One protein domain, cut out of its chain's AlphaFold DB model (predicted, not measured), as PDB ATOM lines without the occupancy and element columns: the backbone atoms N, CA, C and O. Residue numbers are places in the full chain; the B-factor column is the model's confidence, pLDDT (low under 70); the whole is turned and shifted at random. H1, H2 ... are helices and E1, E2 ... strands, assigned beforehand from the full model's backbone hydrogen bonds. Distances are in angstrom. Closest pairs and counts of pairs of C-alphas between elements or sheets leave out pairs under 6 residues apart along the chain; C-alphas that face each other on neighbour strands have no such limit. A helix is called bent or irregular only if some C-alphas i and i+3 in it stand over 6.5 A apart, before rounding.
ATOM      1  N   GLY A 429     316.204 239.119 141.349       76.56
ATOM      2  CA  GLY A 429     316.894 239.393 142.603       76.56
ATOM      3  C   GLY A 429     315.906 239.721 143.713       76.56
ATOM      4  O   GLY A 429     314.838 240.286 143.461       76.56
ATOM      5  N   ASP A 430     316.272 239.380 144.942       83.25
ATOM      6  CA  ASP A 430     315.566 239.821 146.139       83.25
ATOM      7  C   ASP A 430     316.189 241.127 146.632       83.25
ATOM      8  O   ASP A 430     317.374 241.178 146.960       83.25
ATOM      9  N   PHE A 431     315.388 242.192 146.675       89.62
ATOM     10  CA  PHE A 431     315.834 243.519 147.092       89.62
ATOM     11  C   PHE A 431     315.078 243.972 148.334       89.62
ATOM     12  O   PHE A 431     313.870 243.762 148.451       89.62
ATOM     13  N   ALA A 432     315.773 244.640 149.246       91.19
ATOM     14  CA  ALA A 432     315.149 245.306 150.378       91.19
ATOM     15  C   ALA A 432     314.534 246.633 149.921       91.19
ATOM     16  O   ALA A 432     315.198 247.428 149.256       91.19
ATOM     17  N   VAL A 433     313.282 246.902 150.289       93.31
ATOM     18  CA  VAL A 433     312.689 248.232 150.117       93.31
ATOM     19  C   VAL A 433     313.061 249.069 151.338       93.31
ATOM     20  O   VAL A 433     312.431 248.949 152.383       93.31
ATOM     21  N   VAL A 434     314.100 249.894 151.234       94.06
ATOM     22  CA  VAL A 434     314.689 250.594 152.397       94.06
ATOM     23  C   VAL A 434     314.019 251.926 152.713       94.06
ATOM     24  O   VAL A 434     314.121 252.443 153.822       94.06
ATOM     25  N   GLY A 435     313.300 252.497 151.755       93.62
ATOM     26  CA  GLY A 435     312.626 253.768 151.960       93.62
ATOM     27  C   GLY A 435     311.769 254.172 150.778       93.62
ATOM     28  O   GLY A 435     311.644 253.452 149.782       93.62
ATOM     29  N   ALA A 436     311.176 255.352 150.885       93.81
ATOM     30  CA  ALA A 436     310.326 255.907 149.851       93.81
ATOM     31  C   ALA A 436     310.357 257.438 149.825       93.81
ATOM     32  O   ALA A 436     310.768 258.100 150.782       93.81
ATOM     33  N   ARG A 437     309.881 258.003 148.713       91.88
ATOM     34  CA  ARG A 437     309.516 259.418 148.598       91.88
ATOM     35  C   ARG A 437     308.107 259.598 148.045       91.88
ATOM     36  O   ARG A 437     307.543 258.725 147.370       91.88
ATOM     37  N   TYR A 438     307.547 260.764 148.321       88.19
ATOM     38  CA  TYR A 438     306.261 261.193 147.798       88.19
ATOM     39  C   TYR A 438     306.454 262.155 146.621       88.19
ATOM     40  O   TYR A 438     307.351 262.992 146.628       88.19
ATOM     41  N   ASP A 439     305.616 262.008 145.602       85.75
ATOM     42  CA  ASP A 439     305.541 262.903 144.456       85.75
ATOM     43  C   ASP A 439     304.059 263.254 144.252       85.75
ATOM     44  O   ASP A 439     303.263 262.356 143.953       85.75
ATOM     45  N   PRO A 440     303.655 264.522 144.438       82.44
ATOM     46  CA  PRO A 440     302.246 264.919 144.409       82.44
ATOM     47  C   PRO A 440     301.597 264.680 143.045       82.44
ATOM     48  O   PRO A 440     300.413 264.351 142.957       82.44
ATOM     49  N   THR A 441     302.370 264.801 141.968       82.38
ATOM     50  CA  THR A 441     301.876 264.605 140.604       82.38
ATOM     51  C   THR A 441     301.594 263.127 140.355       82.38
ATOM     52  O   THR A 441     300.508 262.758 139.899       82.38
ATOM     53  N   LYS A 442     302.539 262.255 140.724       83.81
ATOM     54  CA  LYS A 442     302.387 260.804 140.610       83.81
ATOM     55  C   LYS A 442     301.304 260.275 141.544       83.81
ATOM     56  O   LYS A 442     300.550 259.392 141.138       83.81
ATOM     57  N   ALA A 443     301.187 260.804 142.760       84.69
ATOM     58  CA  ALA A 443     300.199 260.360 143.740       84.69
ATOM     59  C   ALA A 443     298.761 260.437 143.200       84.69
ATOM     60  O   ALA A 443     297.963 259.532 143.428       84.69
ATOM     61  N   LYS A 444     298.454 261.465 142.402       79.88
ATOM     62  CA  LYS A 444     297.136 261.652 141.771       79.88
ATOM     63  C   LYS A 444     296.843 260.675 140.635       79.88
ATOM     64  O   LYS A 444     295.699 260.567 140.212       79.88
ATOM     65  N   SER A 445     297.857 259.975 140.125       79.56
ATOM     66  CA  SER A 445     297.643 258.911 139.138       79.56
ATOM     67  C   SER A 445     297.048 257.640 139.751       79.56
ATOM     68  O   SER A 445     296.555 256.791 139.012       79.56
ATOM     69  N   TYR A 446     297.068 257.504 141.083       78.81
ATOM     70  CA  TYR A 446     296.421 256.397 141.782       78.81
ATOM     71  C   TYR A 446     294.944 256.716 142.035       78.81
ATOM     72  O   TYR A 446     294.609 257.774 142.562       78.81
ATOM     73  N   GLY A 447     294.046 255.782 141.709       72.56
ATOM     74  CA  GLY A 447     292.596 255.951 141.865       72.56
ATOM     75  C   GLY A 447     292.070 255.866 143.306       72.56
ATOM     76  O   GLY A 447     290.920 255.475 143.509       72.56
ATOM     77  N   PHE A 448     292.887 256.147 144.330       74.56
ATOM     78  CA  PHE A 448     292.476 256.042 145.733       74.56
ATOM     79  C   PHE A 448     293.172 257.047 146.662       74.56
ATOM     80  O   PHE A 448     294.288 257.475 146.378       74.56
ATOM     81  N   PRO A 449     292.512 257.448 147.771       73.81
ATOM     82  CA  PRO A 449     293.035 258.468 148.678       73.81
ATOM     83  C   PRO A 449     294.158 257.943 149.588       73.81
ATOM     84  O   PRO A 449     294.400 256.740 149.679       73.81
ATOM     85  N   ASN A 450     294.784 258.862 150.331       77.62
ATOM     86  CA  ASN A 450     295.762 258.596 151.397       77.62
ATOM     87  C   ASN A 450     297.082 257.951 150.939       77.62
ATOM     88  O   ASN A 450     297.738 257.261 151.720       77.62
ATOM     89  N   ILE A 451     297.491 258.189 149.691       85.38
ATOM     90  CA  ILE A 451     298.806 257.782 149.183       85.38
ATOM     91  C   ILE A 451     299.904 258.483 149.988       85.38
ATOM     92  O   ILE A 451     299.997 259.706 149.967       85.38
ATOM     93  N   LYS A 452     300.745 257.703 150.673       84.62
ATOM     94  CA  LYS A 452     301.882 258.218 151.461       84.62
ATOM     95  C   LYS A 452     303.196 258.229 150.681       84.62
ATOM     96  O   LYS A 452     304.083 259.022 150.968       84.62
ATOM     97  N   TRP A 453     303.313 257.360 149.680       89.75
ATOM     98  CA  TRP A 453     304.550 257.102 148.948       89.75
ATOM     99  C   TRP A 453     304.250 256.875 147.476       89.75
ATOM    100  O   TRP A 453     303.163 256.436 147.118       89.75
ATOM    101  N   THR A 454     305.216 257.166 146.614       89.44
ATOM    102  CA  THR A 454     305.051 257.006 145.158       89.44
ATOM    103  C   THR A 454     306.242 256.328 144.505       89.44
ATOM    104  O   THR A 454     306.055 255.559 143.566       89.44
ATOM    105  N   HIS A 455     307.435 256.590 145.030       92.19
ATOM    106  CA  HIS A 455     308.708 256.079 144.548       92.19
ATOM    107  C   HIS A 455     309.385 255.337 145.700       92.19
ATOM    108  O   HIS A 455     309.526 255.902 146.786       92.19
ATOM    109  N   PHE A 456     309.780 254.090 145.468       93.44
ATOM    110  CA  PHE A 456     310.335 253.185 146.471       93.44
ATOM    111  C   PHE A 456     311.789 252.873 146.146       93.44
ATOM    112  O   PHE A 456     312.099 252.486 145.022       93.44
ATOM    113  N   TYR A 457     312.665 253.032 147.130       93.50
ATOM    114  CA  TYR A 457     314.097 252.798 146.998       93.50
ATOM    115  C   TYR A 457     314.384 251.331 147.301       93.50
ATOM    116  O   TYR A 457     314.108 250.864 148.411       93.50
ATOM    117  N   ILE A 458     314.905 250.613 146.310       93.00
ATOM    118  CA  ILE A 458     315.287 249.207 146.437       93.00
ATOM    119  C   ILE A 458     316.804 249.084 146.558       93.00
ATOM    120  O   ILE A 458     317.553 249.783 145.872       93.00
ATOM    121  N   ALA A 459     317.251 248.216 147.461       92.25
ATOM    122  CA  ALA A 459     318.647 248.106 147.851       92.25
ATOM    123  C   ALA A 459     319.099 246.658 148.053       92.25
ATOM    124  O   ALA A 459     318.299 245.769 148.359       92.25
ATOM    125  N   CYS A 460     320.407 246.453 147.921       91.75
ATOM    126  CA  CYS A 460     321.104 245.223 148.284       91.75
ATOM    127  C   CYS A 460     321.877 245.424 149.594       91.75
ATOM    128  O   CYS A 460     322.298 246.538 149.900       91.75
ATOM    129  N   LEU A 461     322.069 244.348 150.359       90.81
ATOM    130  CA  LEU A 461     322.891 244.369 151.570       90.81
ATOM    131  C   LEU A 461     324.376 244.261 151.190       90.81
ATOM    132  O   LEU A 461     324.773 243.261 150.593       90.81
ATOM    133  N   GLY A 462     325.165 245.283 151.521       90.00
ATOM    134  CA  GLY A 462     326.581 245.397 151.163       90.00
ATOM    135  C   GLY A 462     327.531 244.629 152.084       90.00
ATOM    136  O   GLY A 462     328.527 244.105 151.600       90.00
ATOM    137  N   ASN A 463     327.200 244.503 153.372       91.69
ATOM    138  CA  ASN A 463     328.020 243.854 154.410       91.69
ATOM    139  C   ASN A 463     327.361 242.569 154.953       91.69
ATOM    140  O   ASN A 463     327.194 242.354 156.157       91.69
ATOM    141  N   LYS A 464     326.877 241.714 154.043       88.38
ATOM    142  CA  LYS A 464     326.085 240.531 154.411       88.38
ATOM    143  C   LYS A 464     326.850 239.570 155.326       88.38
ATOM    144  O   LYS A 464     326.238 238.980 156.215       88.38
ATOM    145  N   GLU A 465     328.144 239.365 155.091       88.62
ATOM    146  CA  GLU A 465     328.936 238.431 155.899       88.62
ATOM    147  C   GLU A 465     329.127 238.953 157.322       88.62
ATOM    148  O   GLU A 465     328.983 238.189 158.274       88.62
ATOM    149  N   GLU A 466     329.375 240.249 157.469       91.06
ATOM    150  CA  GLU A 466     329.603 240.917 158.741       91.06
ATOM    151  C   GLU A 466     328.333 240.947 159.594       91.06
ATOM    152  O   GLU A 466     328.366 240.607 160.778       91.06
ATOM    153  N   VAL A 467     327.183 241.240 158.980       88.88
ATOM    154  CA  VAL A 467     325.874 241.175 159.651       88.88
ATOM    155  C   VAL A 467     325.598 239.760 160.164       88.88
ATOM    156  O   VAL A 467     325.179 239.586 161.306       88.88
ATOM    157  N   LEU A 468     325.846 238.731 159.344       86.50
ATOM    158  CA  LEU A 468     325.553 237.342 159.714       86.50
ATOM    159  C   LEU A 468     326.530 236.774 160.751       86.50
ATOM    160  O   LEU A 468     326.116 235.975 161.588       86.50
ATOM    161  N   ARG A 469     327.816 237.136 160.680       90.00
ATOM    162  CA  ARG A 469     328.863 236.573 161.552       90.00
ATOM    163  C   ARG A 469     329.056 237.356 162.843       90.00
ATOM    164  O   ARG A 469     329.310 236.744 163.877       90.00
ATOM    165  N   PHE A 470     328.960 238.680 162.780       91.56
ATOM    166  CA  PHE A 470     329.332 239.574 163.878       91.56
ATOM    167  C   PHE A 470     328.153 240.394 164.411       91.56
ATOM    168  O   PHE A 470     328.310 241.099 165.403       91.56
ATOM    169  N   GLY A 471     326.970 240.294 163.792       86.88
ATOM    170  CA  GLY A 471     325.808 241.092 164.187       86.88
ATOM    171  C   GLY A 471     326.012 242.588 163.942       86.88
ATOM    172  O   GLY A 471     325.427 243.405 164.651       86.88
ATOM    173  N   GLU A 472     326.868 242.947 162.980       91.88
ATOM    174  CA  GLU A 472     327.088 244.343 162.609       91.88
ATOM    175  C   GLU A 472     325.813 245.001 162.068       91.88
ATOM    176  O   GLU A 472     324.872 244.341 161.618       91.88
ATOM    177  N   GLN A 473     325.784 246.335 162.106       90.81
ATOM    178  CA  GLN A 473     324.676 247.099 161.550       90.81
ATOM    179  C   GLN A 473     324.606 246.894 160.022       90.81
ATOM    180  O   GLN A 473     325.627 247.045 159.348       90.81
ATOM    181  N   PRO A 474     323.427 246.599 159.444       93.31
ATOM    182  CA  PRO A 474     323.278 246.464 157.998       93.31
ATOM    183  C   PRO A 474     323.655 247.744 157.238       93.31
ATOM    184  O   PRO A 474     323.212 248.836 157.597       93.31
ATOM    185  N   GLU A 475     324.410 247.597 156.150       93.88
ATOM    186  CA  GLU A 475     324.710 248.652 155.181       93.88
ATOM    187  C   GLU A 475     324.002 248.349 153.857       93.88
ATOM    188  O   GLU A 475     324.338 247.402 153.141       93.88
ATOM    189  N   PHE A 476     323.002 249.159 153.514       93.81
ATOM    190  CA  PHE A 476     322.243 249.008 152.279       93.81
ATOM    191  C   PHE A 476     322.767 249.906 151.160       93.81
ATOM    192  O   PHE A 476     322.865 251.126 151.288       93.81
ATOM    193  N   VAL A 477     323.000 249.301 150.001       91.88
ATOM    194  CA  VAL A 477     323.347 250.004 148.768       91.88
ATOM    195  C   VAL A 477     322.100 250.087 147.900       91.88
ATOM    196  O   VAL A 477     321.630 249.078 147.370       91.88
ATOM    197  N   VAL A 478     321.523 251.283 147.790       91.12
ATOM    198  CA  VAL A 478     320.353 251.536 146.947       91.12
ATOM    199  C   VAL A 478     320.786 251.506 145.492       91.12
ATOM    200  O   VAL A 478     321.546 252.362 145.041       91.12
ATOM    201  N   THR A 479     320.243 250.542 144.759       87.44
ATOM    202  CA  THR A 479     320.577 250.298 143.355       87.44
ATOM    203  C   THR A 479     319.555 250.897 142.403       87.44
ATOM    204  O   THR A 479     319.892 251.184 141.263       87.44
ATOM    205  N   ASN A 480     318.302 251.077 142.836       88.00
ATOM    206  CA  ASN A 480     317.226 251.543 141.963       88.00
ATOM    207  C   ASN A 480     316.061 252.186 142.728       88.00
ATOM    208  O   ASN A 480     315.868 251.973 143.926       88.00
ATOM    209  N   VAL A 481     315.234 252.933 141.990       89.88
ATOM    210  CA  VAL A 481     313.959 253.483 142.469       89.88
ATOM    211  C   VAL A 481     312.829 252.979 141.581       89.88
ATOM    212  O   VAL A 481     312.890 253.099 140.359       89.88
ATOM    213  N   VAL A 482     311.788 252.412 142.190       90.38
ATOM    214  CA  VAL A 482     310.652 251.816 141.477       90.38
ATOM    215  C   VAL A 482     309.337 252.505 141.825       90.38
ATOM    216  O   VAL A 482     309.110 252.937 142.955       90.38
ATOM    217  N   GLU A 483     308.439 252.570 140.846       90.69
ATOM    218  CA  GLU A 483     307.045 252.964 141.045       90.69
ATOM    219  C   GLU A 483     306.166 251.712 141.059       90.69
ATOM    220  O   GLU A 483     306.282 250.843 140.190       90.69
ATOM    221  N   LEU A 484     305.256 251.629 142.025       87.12
ATOM    222  CA  LEU A 484     304.291 250.536 142.101       87.12
ATOM    223  C   LEU A 484     303.058 250.864 141.254       87.12
ATOM    224  O   LEU A 484     302.637 252.013 141.176       87.12
ATOM    225  N   ASN A 485     302.445 249.861 140.626       85.06
ATOM    226  CA  ASN A 485     301.112 250.049 140.046       85.06
ATOM    227  C   ASN A 485     300.033 250.118 141.147       85.06
ATOM    228  O   ASN A 485     300.312 249.852 142.314       85.06
ATOM    229  N   GLU A 486     298.790 250.453 140.789       83.06
ATOM    230  CA  GLU A 486     297.712 250.638 141.771       83.06
ATOM    231  C   GLU A 486     297.481 249.398 142.654       83.06
ATOM    232  O   GLU A 486     297.376 249.512 143.875       83.06
ATOM    233  N   THR A 487     297.461 248.202 142.061       84.31
ATOM    234  CA  THR A 487     297.273 246.936 142.786       84.31
ATOM    235  C   THR A 487     298.421 246.666 143.757       84.31
ATOM    236  O   THR A 487     298.187 246.320 144.914       84.31
ATOM    237  N   GLN A 488     299.662 246.862 143.306       88.06
ATOM    238  CA  GLN A 488     300.861 246.699 144.129       88.06
ATOM    239  C   GLN A 488     300.904 247.722 145.266       88.06
ATOM    240  O   GLN A 488     301.213 247.355 146.395       88.06
ATOM    241  N   MET A 489     300.555 248.981 144.988       87.75
ATOM    242  CA  MET A 489     300.510 250.046 145.987       87.75
ATOM    243  C   MET A 489     299.473 249.743 147.071       87.75
ATOM    244  O   MET A 489     299.776 249.858 148.257       87.75
ATOM    245  N   ARG A 490     298.267 249.296 146.685       85.62
ATOM    246  CA  ARG A 490     297.232 248.882 147.646       85.62
ATOM    247  C   ARG A 490     297.740 247.760 148.540       85.62
ATOM    248  O   ARG A 490     297.718 247.925 149.752       85.62
ATOM    249  N   ALA A 491     298.276 246.687 147.956       85.81
ATOM    250  CA  ALA A 491     298.841 245.577 148.722       85.81
ATOM    251  C   ALA A 491     299.973 246.034 149.662       85.81
ATOM    252  O   ALA A 491     300.046 245.594 150.808       85.81
ATOM    253  N   PHE A 492     300.826 246.961 149.216       87.12
ATOM    254  CA  PHE A 492     301.898 247.508 150.045       87.12
ATOM    255  C   PHE A 492     301.358 248.272 151.257       87.12
ATOM    256  O   PHE A 492     301.808 248.062 152.383       87.12
ATOM    257  N   MET A 493     300.341 249.105 151.053       83.94
ATOM    258  CA  MET A 493     299.740 249.906 152.118       83.94
ATOM    259  C   MET A 493     298.836 249.106 153.063       83.94
ATOM    260  O   MET A 493     298.741 249.462 154.235       83.94
ATOM    261  N   THR A 494     298.150 248.065 152.585       83.31
ATOM    262  CA  THR A 494     297.186 247.309 153.401       83.31
ATOM    263  C   THR A 494     297.784 246.083 154.065       83.31
ATOM    264  O   THR A 494     297.360 245.733 155.158       83.31
ATOM    265  N   THR A 495     298.730 245.412 153.406       83.25
ATOM    266  CA  THR A 495     299.225 244.099 153.842       83.25
ATOM    267  C   THR A 495     300.630 244.171 154.423       83.25
ATOM    268  O   THR A 495     300.924 243.438 155.356       83.25
ATOM    269  N   ILE A 496     301.505 245.025 153.880       82.69
ATOM    270  CA  ILE A 496     302.901 245.110 154.337       82.69
ATOM    271  C   ILE A 496     303.019 246.050 155.535       82.69
ATOM    272  O   ILE A 496     303.658 245.685 156.509       82.69
ATOM    273  N   GLN A 497     302.412 247.241 155.447       80.56
ATOM    274  CA  GLN A 497     302.402 248.254 156.514       80.56
ATOM    275  C   GLN A 497     303.781 248.468 157.177       80.56
ATOM    276  O   GLN A 497     303.914 248.290 158.385       80.56
ATOM    277  N   PRO A 498     304.820 248.846 156.406       85.38
ATOM    278  CA  PRO A 498     306.157 248.992 156.968       85.38
ATOM    279  C   PRO A 498     306.214 250.123 158.001       85.38
ATOM    280  O   PRO A 498     305.560 251.161 157.846       85.38
ATOM    281  N   VAL A 499     307.054 249.941 159.021       88.38
ATOM    282  CA  VAL A 499     307.337 250.966 160.031       88.38
ATOM    283  C   VAL A 499     308.156 252.080 159.384       88.38
ATOM    284  O   VAL A 499     309.311 251.893 159.009       88.38
ATOM    285  N   ALA A 500     307.519 253.233 159.203       90.31
ATOM    286  CA  ALA A 500     308.079 254.385 158.511       90.31
ATOM    287  C   ALA A 500     308.616 255.422 159.505       90.31
ATOM    288  O   ALA A 500     307.872 255.896 160.362       90.31
ATOM    289  N   VAL A 501     309.882 255.809 159.349       91.88
ATOM    290  CA  VAL A 501     310.577 256.794 160.190       91.88
ATOM    291  C   VAL A 501     311.189 257.913 159.345       91.88
ATOM    292  O   VAL A 501     311.391 257.764 158.133       91.88
ATOM    293  N   ASN A 502     311.477 259.058 159.971       89.94
ATOM    294  CA  ASN A 502     312.250 260.111 159.319       89.94
ATOM    295  C   ASN A 502     313.681 259.602 159.055       89.94
ATOM    296  O   ASN A 502     314.236 258.923 159.921       89.94
ATOM    297  N   PRO A 503     314.307 259.929 157.908       89.25
ATOM    298  CA  PRO A 503     315.698 259.566 157.650       89.25
ATOM    299  C   PRO A 503     316.676 259.927 158.777       89.25
ATOM    300  O   PRO A 503     317.575 259.141 159.055       89.25
ATOM    301  N   ASN A 504     316.470 261.054 159.465       89.00
ATOM    302  CA  ASN A 504     317.333 261.492 160.570       89.00
ATOM    303  C   ASN A 504     317.149 260.671 161.858       89.00
ATOM    304  O   ASN A 504     318.047 260.642 162.695       89.00
ATOM    305  N   ASP A 505     316.009 259.996 162.008       90.38
ATOM    306  CA  ASP A 505     315.686 259.173 163.180       90.38
ATOM    307  C   ASP A 505     316.070 257.699 162.976       90.38
ATOM    308  O   ASP A 505     315.955 256.880 163.893       90.38
ATOM    309  N   ASN A 506     316.515 257.332 161.770       90.50
ATOM    310  CA  ASN A 506     316.871 255.962 161.442       90.50
ATOM    311  C   ASN A 506     318.149 255.525 162.173       90.50
ATOM    312  O   ASN A 506     319.224 256.086 161.980       90.50
ATOM    313  N   LYS A 507     318.028 254.456 162.965       89.44
ATOM    314  CA  LYS A 507     319.146 253.778 163.641       89.44
ATOM    315  C   LYS A 507     319.275 252.306 163.247       89.44
ATOM    316  O   LYS A 507     320.157 251.619 163.749       89.44
ATOM    317  N   ALA A 508     318.385 251.807 162.389       88.00
ATOM    318  CA  ALA A 508     318.311 250.386 162.066       88.00
ATOM    319  C   ALA A 508     319.423 249.955 161.099       88.00
ATOM    320  O   ALA A 508     319.941 248.849 161.212       88.00
ATOM    321  N   PHE A 509     319.805 250.830 160.169       92.31
ATOM    322  CA  PHE A 509     320.811 250.552 159.146       92.31
ATOM    323  C   PHE A 509     321.409 251.841 158.585       92.31
ATOM    324  O   PHE A 509     320.789 252.904 158.666       92.31
ATOM    325  N   SER A 510     322.569 251.737 157.948       91.38
ATOM    326  CA  SER A 510     323.095 252.786 157.077       91.38
ATOM    327  C   SER A 510     322.666 252.519 155.631       91.38
ATOM    328  O   SER A 510     322.440 251.376 155.227       91.38
ATOM    329  N   SER A 511     322.489 253.574 154.832       90.12
ATOM    330  CA  SER A 511     322.223 253.399 153.404       90.12
ATOM    331  C   SER A 511     322.882 254.476 152.563       90.12
ATOM    332  O   SER A 511     322.960 255.633 152.977       90.12
ATOM    333  N   ARG A 512     323.317 254.091 151.364       89.06
ATOM    334  CA  ARG A 512     323.839 255.009 150.351       89.06
ATOM    335  C   ARG A 512     323.117 254.810 149.028       89.06
ATOM    336  O   ARG A 512     322.702 253.699 148.704       89.06
ATOM    337  N   VAL A 513     322.971 255.892 148.272       85.44
ATOM    338  CA  VAL A 513     322.390 255.868 146.926       85.44
ATOM    339  C   VAL A 513     323.519 255.828 145.912       85.44
ATOM    340  O   VAL A 513     324.356 256.729 145.916       85.44
ATOM    341  N   GLU A 514     323.547 254.780 145.084       82.81
ATOM    342  CA  GLU A 514     324.554 254.644 144.031       82.81
ATOM    343  C   GLU A 514     324.483 255.802 143.032       82.81
ATOM    344  O   GLU A 514     323.439 256.433 142.810       82.81
ATOM    345  N   GLU A 515     325.634 256.116 142.445       75.12
ATOM    346  CA  GLU A 515     325.742 257.232 141.523       75.12
ATOM    347  C   GLU A 515     324.868 257.006 140.277       75.12
ATOM    348  O   GLU A 515     324.819 255.922 139.710       75.12
ATOM    349  N   GLY A 516     324.129 258.039 139.863       69.19
ATOM    350  CA  GLY A 516     323.212 257.964 138.718       69.19
ATOM    351  C   GLY A 516     321.776 257.542 139.058       69.19
ATOM    352  O   GLY A 516     320.874 257.800 138.260       69.19
ATOM    353  N   VAL A 517     321.508 257.010 140.256       77.75
ATOM    354  CA  VAL A 517     320.150 256.604 140.666       77.75
ATOM    355  C   VAL A 517     319.269 257.824 140.986       77.75
ATOM    356  O   VAL A 517     319.646 258.685 141.777       77.75
ATOM    357  N   ASP A 518     318.088 257.913 140.351       76.25
ATOM    358  CA  ASP A 518     317.035 258.947 140.533       76.25
ATOM    359  C   ASP A 518     317.557 260.395 140.673       76.25
ATOM    360  O   ASP A 518     317.056 261.193 141.464       76.25
ATOM    361  N   SER A 519     318.597 260.759 139.907       74.06
ATOM    362  CA  SER A 519     319.257 262.077 139.996       74.06
ATOM    363  C   SER A 519     319.745 262.434 141.412       74.06
ATOM    364  O   SER A 519     319.708 263.602 141.802       74.06
ATOM    365  N   ARG A 520     320.180 261.430 142.186       69.50
ATOM    366  CA  ARG A 520     320.617 261.533 143.590       69.50
ATOM    367  C   ARG A 520     319.547 262.066 144.550       69.50
ATOM    368  O   ARG A 520     319.875 262.582 145.618       69.50
ATOM    369  N   LYS A 521     318.262 261.956 144.197       82.19
ATOM    370  CA  LYS A 521     317.183 262.202 145.160       82.19
ATOM    371  C   LYS A 521     317.265 261.162 146.273       82.19
ATOM    372  O   LYS A 521     317.484 259.982 146.015       82.19
ATOM    373  N   THR A 522     317.092 261.613 147.507       85.00
ATOM    374  CA  THR A 522     317.135 260.759 148.692       85.00
ATOM    375  C   THR A 522     315.723 260.382 149.150       85.00
ATOM    376  O   THR A 522     314.744 261.077 148.832       85.00
ATOM    377  N   PRO A 523     315.561 259.252 149.859       89.31
ATOM    378  CA  PRO A 523     314.294 258.923 150.499       89.31
ATOM    379  C   PRO A 523     313.919 259.994 151.529       89.31
ATOM    380  O   PRO A 523     314.739 260.393 152.350       89.31
ATOM    381  N   THR A 524     312.659 260.430 151.512       90.44
ATOM    382  CA  THR A 524     312.091 261.314 152.549       90.44
ATOM    383  C   THR A 524     311.513 260.516 153.716       90.44
ATOM    384  O   THR A 524     311.100 261.079 154.726       90.44
ATOM    385  N   THR A 525     311.434 259.195 153.571       91.88
ATOM    386  CA  THR A 525     310.946 258.251 154.574       91.88
ATOM    387  C   THR A 525     311.780 256.983 154.498       91.88
ATOM    388  O   THR A 525     311.994 256.456 153.406       91.88
ATOM    389  N   ILE A 526     312.209 256.480 155.650       93.88
ATOM    390  CA  ILE A 526     312.932 255.216 155.782       93.88
ATOM    391  C   ILE A 526     312.001 254.157 156.365       93.88
ATOM    392  O   ILE A 526     311.200 254.456 157.248       93.88
ATOM    393  N   PHE A 527     312.093 252.926 155.866       93.69
ATOM    394  CA  PHE A 527     311.409 251.777 156.453       93.69
ATOM    395  C   PHE A 527     312.380 251.068 157.389       93.69
ATOM    396  O   PHE A 527     313.291 250.405 156.911       93.69
ATOM    397  N   SER A 528     312.219 251.234 158.706       88.75
ATOM    398  CA  SER A 528     313.186 250.739 159.703       88.75
ATOM    399  C   SER A 528     313.324 249.214 159.707       88.75
ATOM    400  O   SER A 528     314.369 248.695 160.079       88.75
ATOM    401  N   GLU A 529     312.289 248.513 159.244       86.00
ATOM    402  CA  GLU A 529     312.305 247.083 158.934       86.00
ATOM    403  C   GLU A 529     312.034 246.903 157.430       86.00
ATOM    404  O   GLU A 529     310.872 246.803 157.017       86.00
ATOM    405  N   PRO A 530     313.078 246.934 156.578       85.88
ATOM    406  CA  PRO A 530     312.912 246.907 155.129       85.88
ATOM    407  C   PRO A 530     312.249 245.604 154.654       85.88
ATOM    408  O   PRO A 530     312.825 244.527 154.828       85.88
ATOM    409  N   PRO A 531     311.072 245.641 153.999       83.75
ATOM    410  CA  PRO A 531     310.493 244.434 153.430       83.75
ATOM    411  C   PRO A 531     311.298 243.974 152.206       83.75
ATOM    412  O   PRO A 531     311.558 244.759 151.292       83.75
ATOM    413  N   THR A 532     311.629 242.684 152.138       78.62
ATOM    414  CA  THR A 532     312.308 242.084 150.977       78.62
ATOM    415  C   THR A 532     311.313 241.758 149.868       78.62
ATOM    416  O   THR A 532     310.301 241.093 150.103       78.62
ATOM    417  N   ARG A 533     311.564 242.221 148.644       75.69
ATOM    418  CA  ARG A 533     310.699 241.996 147.484       75.69
ATOM    419  C   ARG A 533     311.499 241.517 146.284       75.69
ATOM    420  O   ARG A 533     312.531 242.078 145.924       75.69
ATOM    421  N   GLN A 534     310.942 240.507 145.636       63.88
ATOM    422  CA  GLN A 534     311.484 239.933 144.423       63.88
ATOM    423  C   GLN A 534     311.274 240.900 143.245       63.88
ATOM    424  O   GLN A 534     310.135 241.223 142.892       63.88
ATOM    425  N   CYS A 535     312.360 241.361 142.627       59.81
ATOM    426  CA  CYS A 535     312.338 242.241 141.460       59.81
ATOM    427  C   CYS A 535     312.990 241.551 140.259       59.81
ATOM    428  O   CYS A 535     314.035 240.913 140.378       59.81
ATOM    429  N   ARG A 536     312.378 241.698 139.077       56.22
ATOM    430  CA  ARG A 536     312.997 241.252 137.821       56.22
ATOM    431  C   ARG A 536     313.965 242.318 137.339       56.22
ATOM    432  O   ARG A 536     313.562 243.472 137.190       56.22
ATOM    433  N   VAL A 537     315.194 241.906 137.078       56.47
ATOM    434  CA  VAL A 537     316.269 242.778 136.614       56.47
ATOM    435  C   VAL A 537     316.373 242.638 135.097       56.47
ATOM    436  O   VAL A 537     316.219 241.540 134.563       56.47
TER     437      VAL A 537
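This is residues 429 to 537 of the 550 residues of an uncharacterized protein of Sordaria macrospora (strain ATCC MYA-333 / DSM 997 / K(L3346) / K-hell) (UniProt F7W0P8). What shape do these atoms make? One strongly twisted sheet, with the long strands E1, E2 and E3 side by side in its core, E1 and E3 each bent by 61 degrees, makes the body, and short helices lie round it: H2 at one end of the longest axis, H1 and H3 toward the other, H4 over one face. What is the make-up? The printed part has 109 residues, with four named helices and six named strands, along the chain E1, H1, E2, H2, E3, H3, E4, H4, E5 and E6, and its class is mixed, helices and strands; the sheet is branched, with the neighbour pairs E1 and E2, E1 and E5, E1 and E6, and E2 and E3 antiparallel, and the pair E3 and E4 parallel. How large is it? It is compact, with a radius of gyration of the C-alphas of 14.0 A, and only just elongated, spanning 46 by 30 by 30 A.

Where are the strands? E1 is residues 429 to 437, 22.2 A long from C-alpha 429 at (316.894, 239.393, 142.603); E2 is 455 to 461, 19.7 A, and E3 475 to 483, 23.0 A. E4 is 510 to 513, E5 525 to 527, and E6 532 to 536, ending at C-alpha 536 (312.997, 241.252, 137.821). Where are the helices? H1 is residues 440 to 443, H2 464 to 470, H3 486 to 496, 14.7 A long, and H4 517 to 520.

What surrounds E1? E2 lies on one side, antiparallel at 135 degrees, with N 459 and O 432 2.8 A apart. On the other side are E5, with N 436 and O 525 2.9 A apart, and E6, with N 533 and O 431 2.8 A apart. E1 bends by 61 degrees at residue 434. How does the sheet go on beyond E2? E3 is antiparallel to E2, with N 456 and O 482 2.8 A apart, and E4 is parallel to E3, with N 478 and O 512 2.8 A apart. E3, H3 and E4 form a strand-helix-strand unit, two parallel neighbour strands with a helix between, with a right-handed crossover. Where are the helices? H4 is on the sheet at a height of 7.9 A, only just over none of its strands; its closest C-alphas to E3 are those of Asn 480 and Val 517, 6.0 A apart. H2 only grazes the sheet with residues 464 to 467, and H1 and H3 are not on it. Every O i to N i+4 pair is within hydrogen-bond range in H2 and H3; H1 and H4 are too short for one.

What are the extremes? The C-alphas of Gly 447 and Phe 470, the two farthest apart, are 45.9 A apart. Which links are long? H1 to E2 and H3 to E4 are long, and the printed part has no cut. Where is confidence low? Residues 516, 520 and 534 to 537 are under 70; the printed part's mean pLDDT is 85.7.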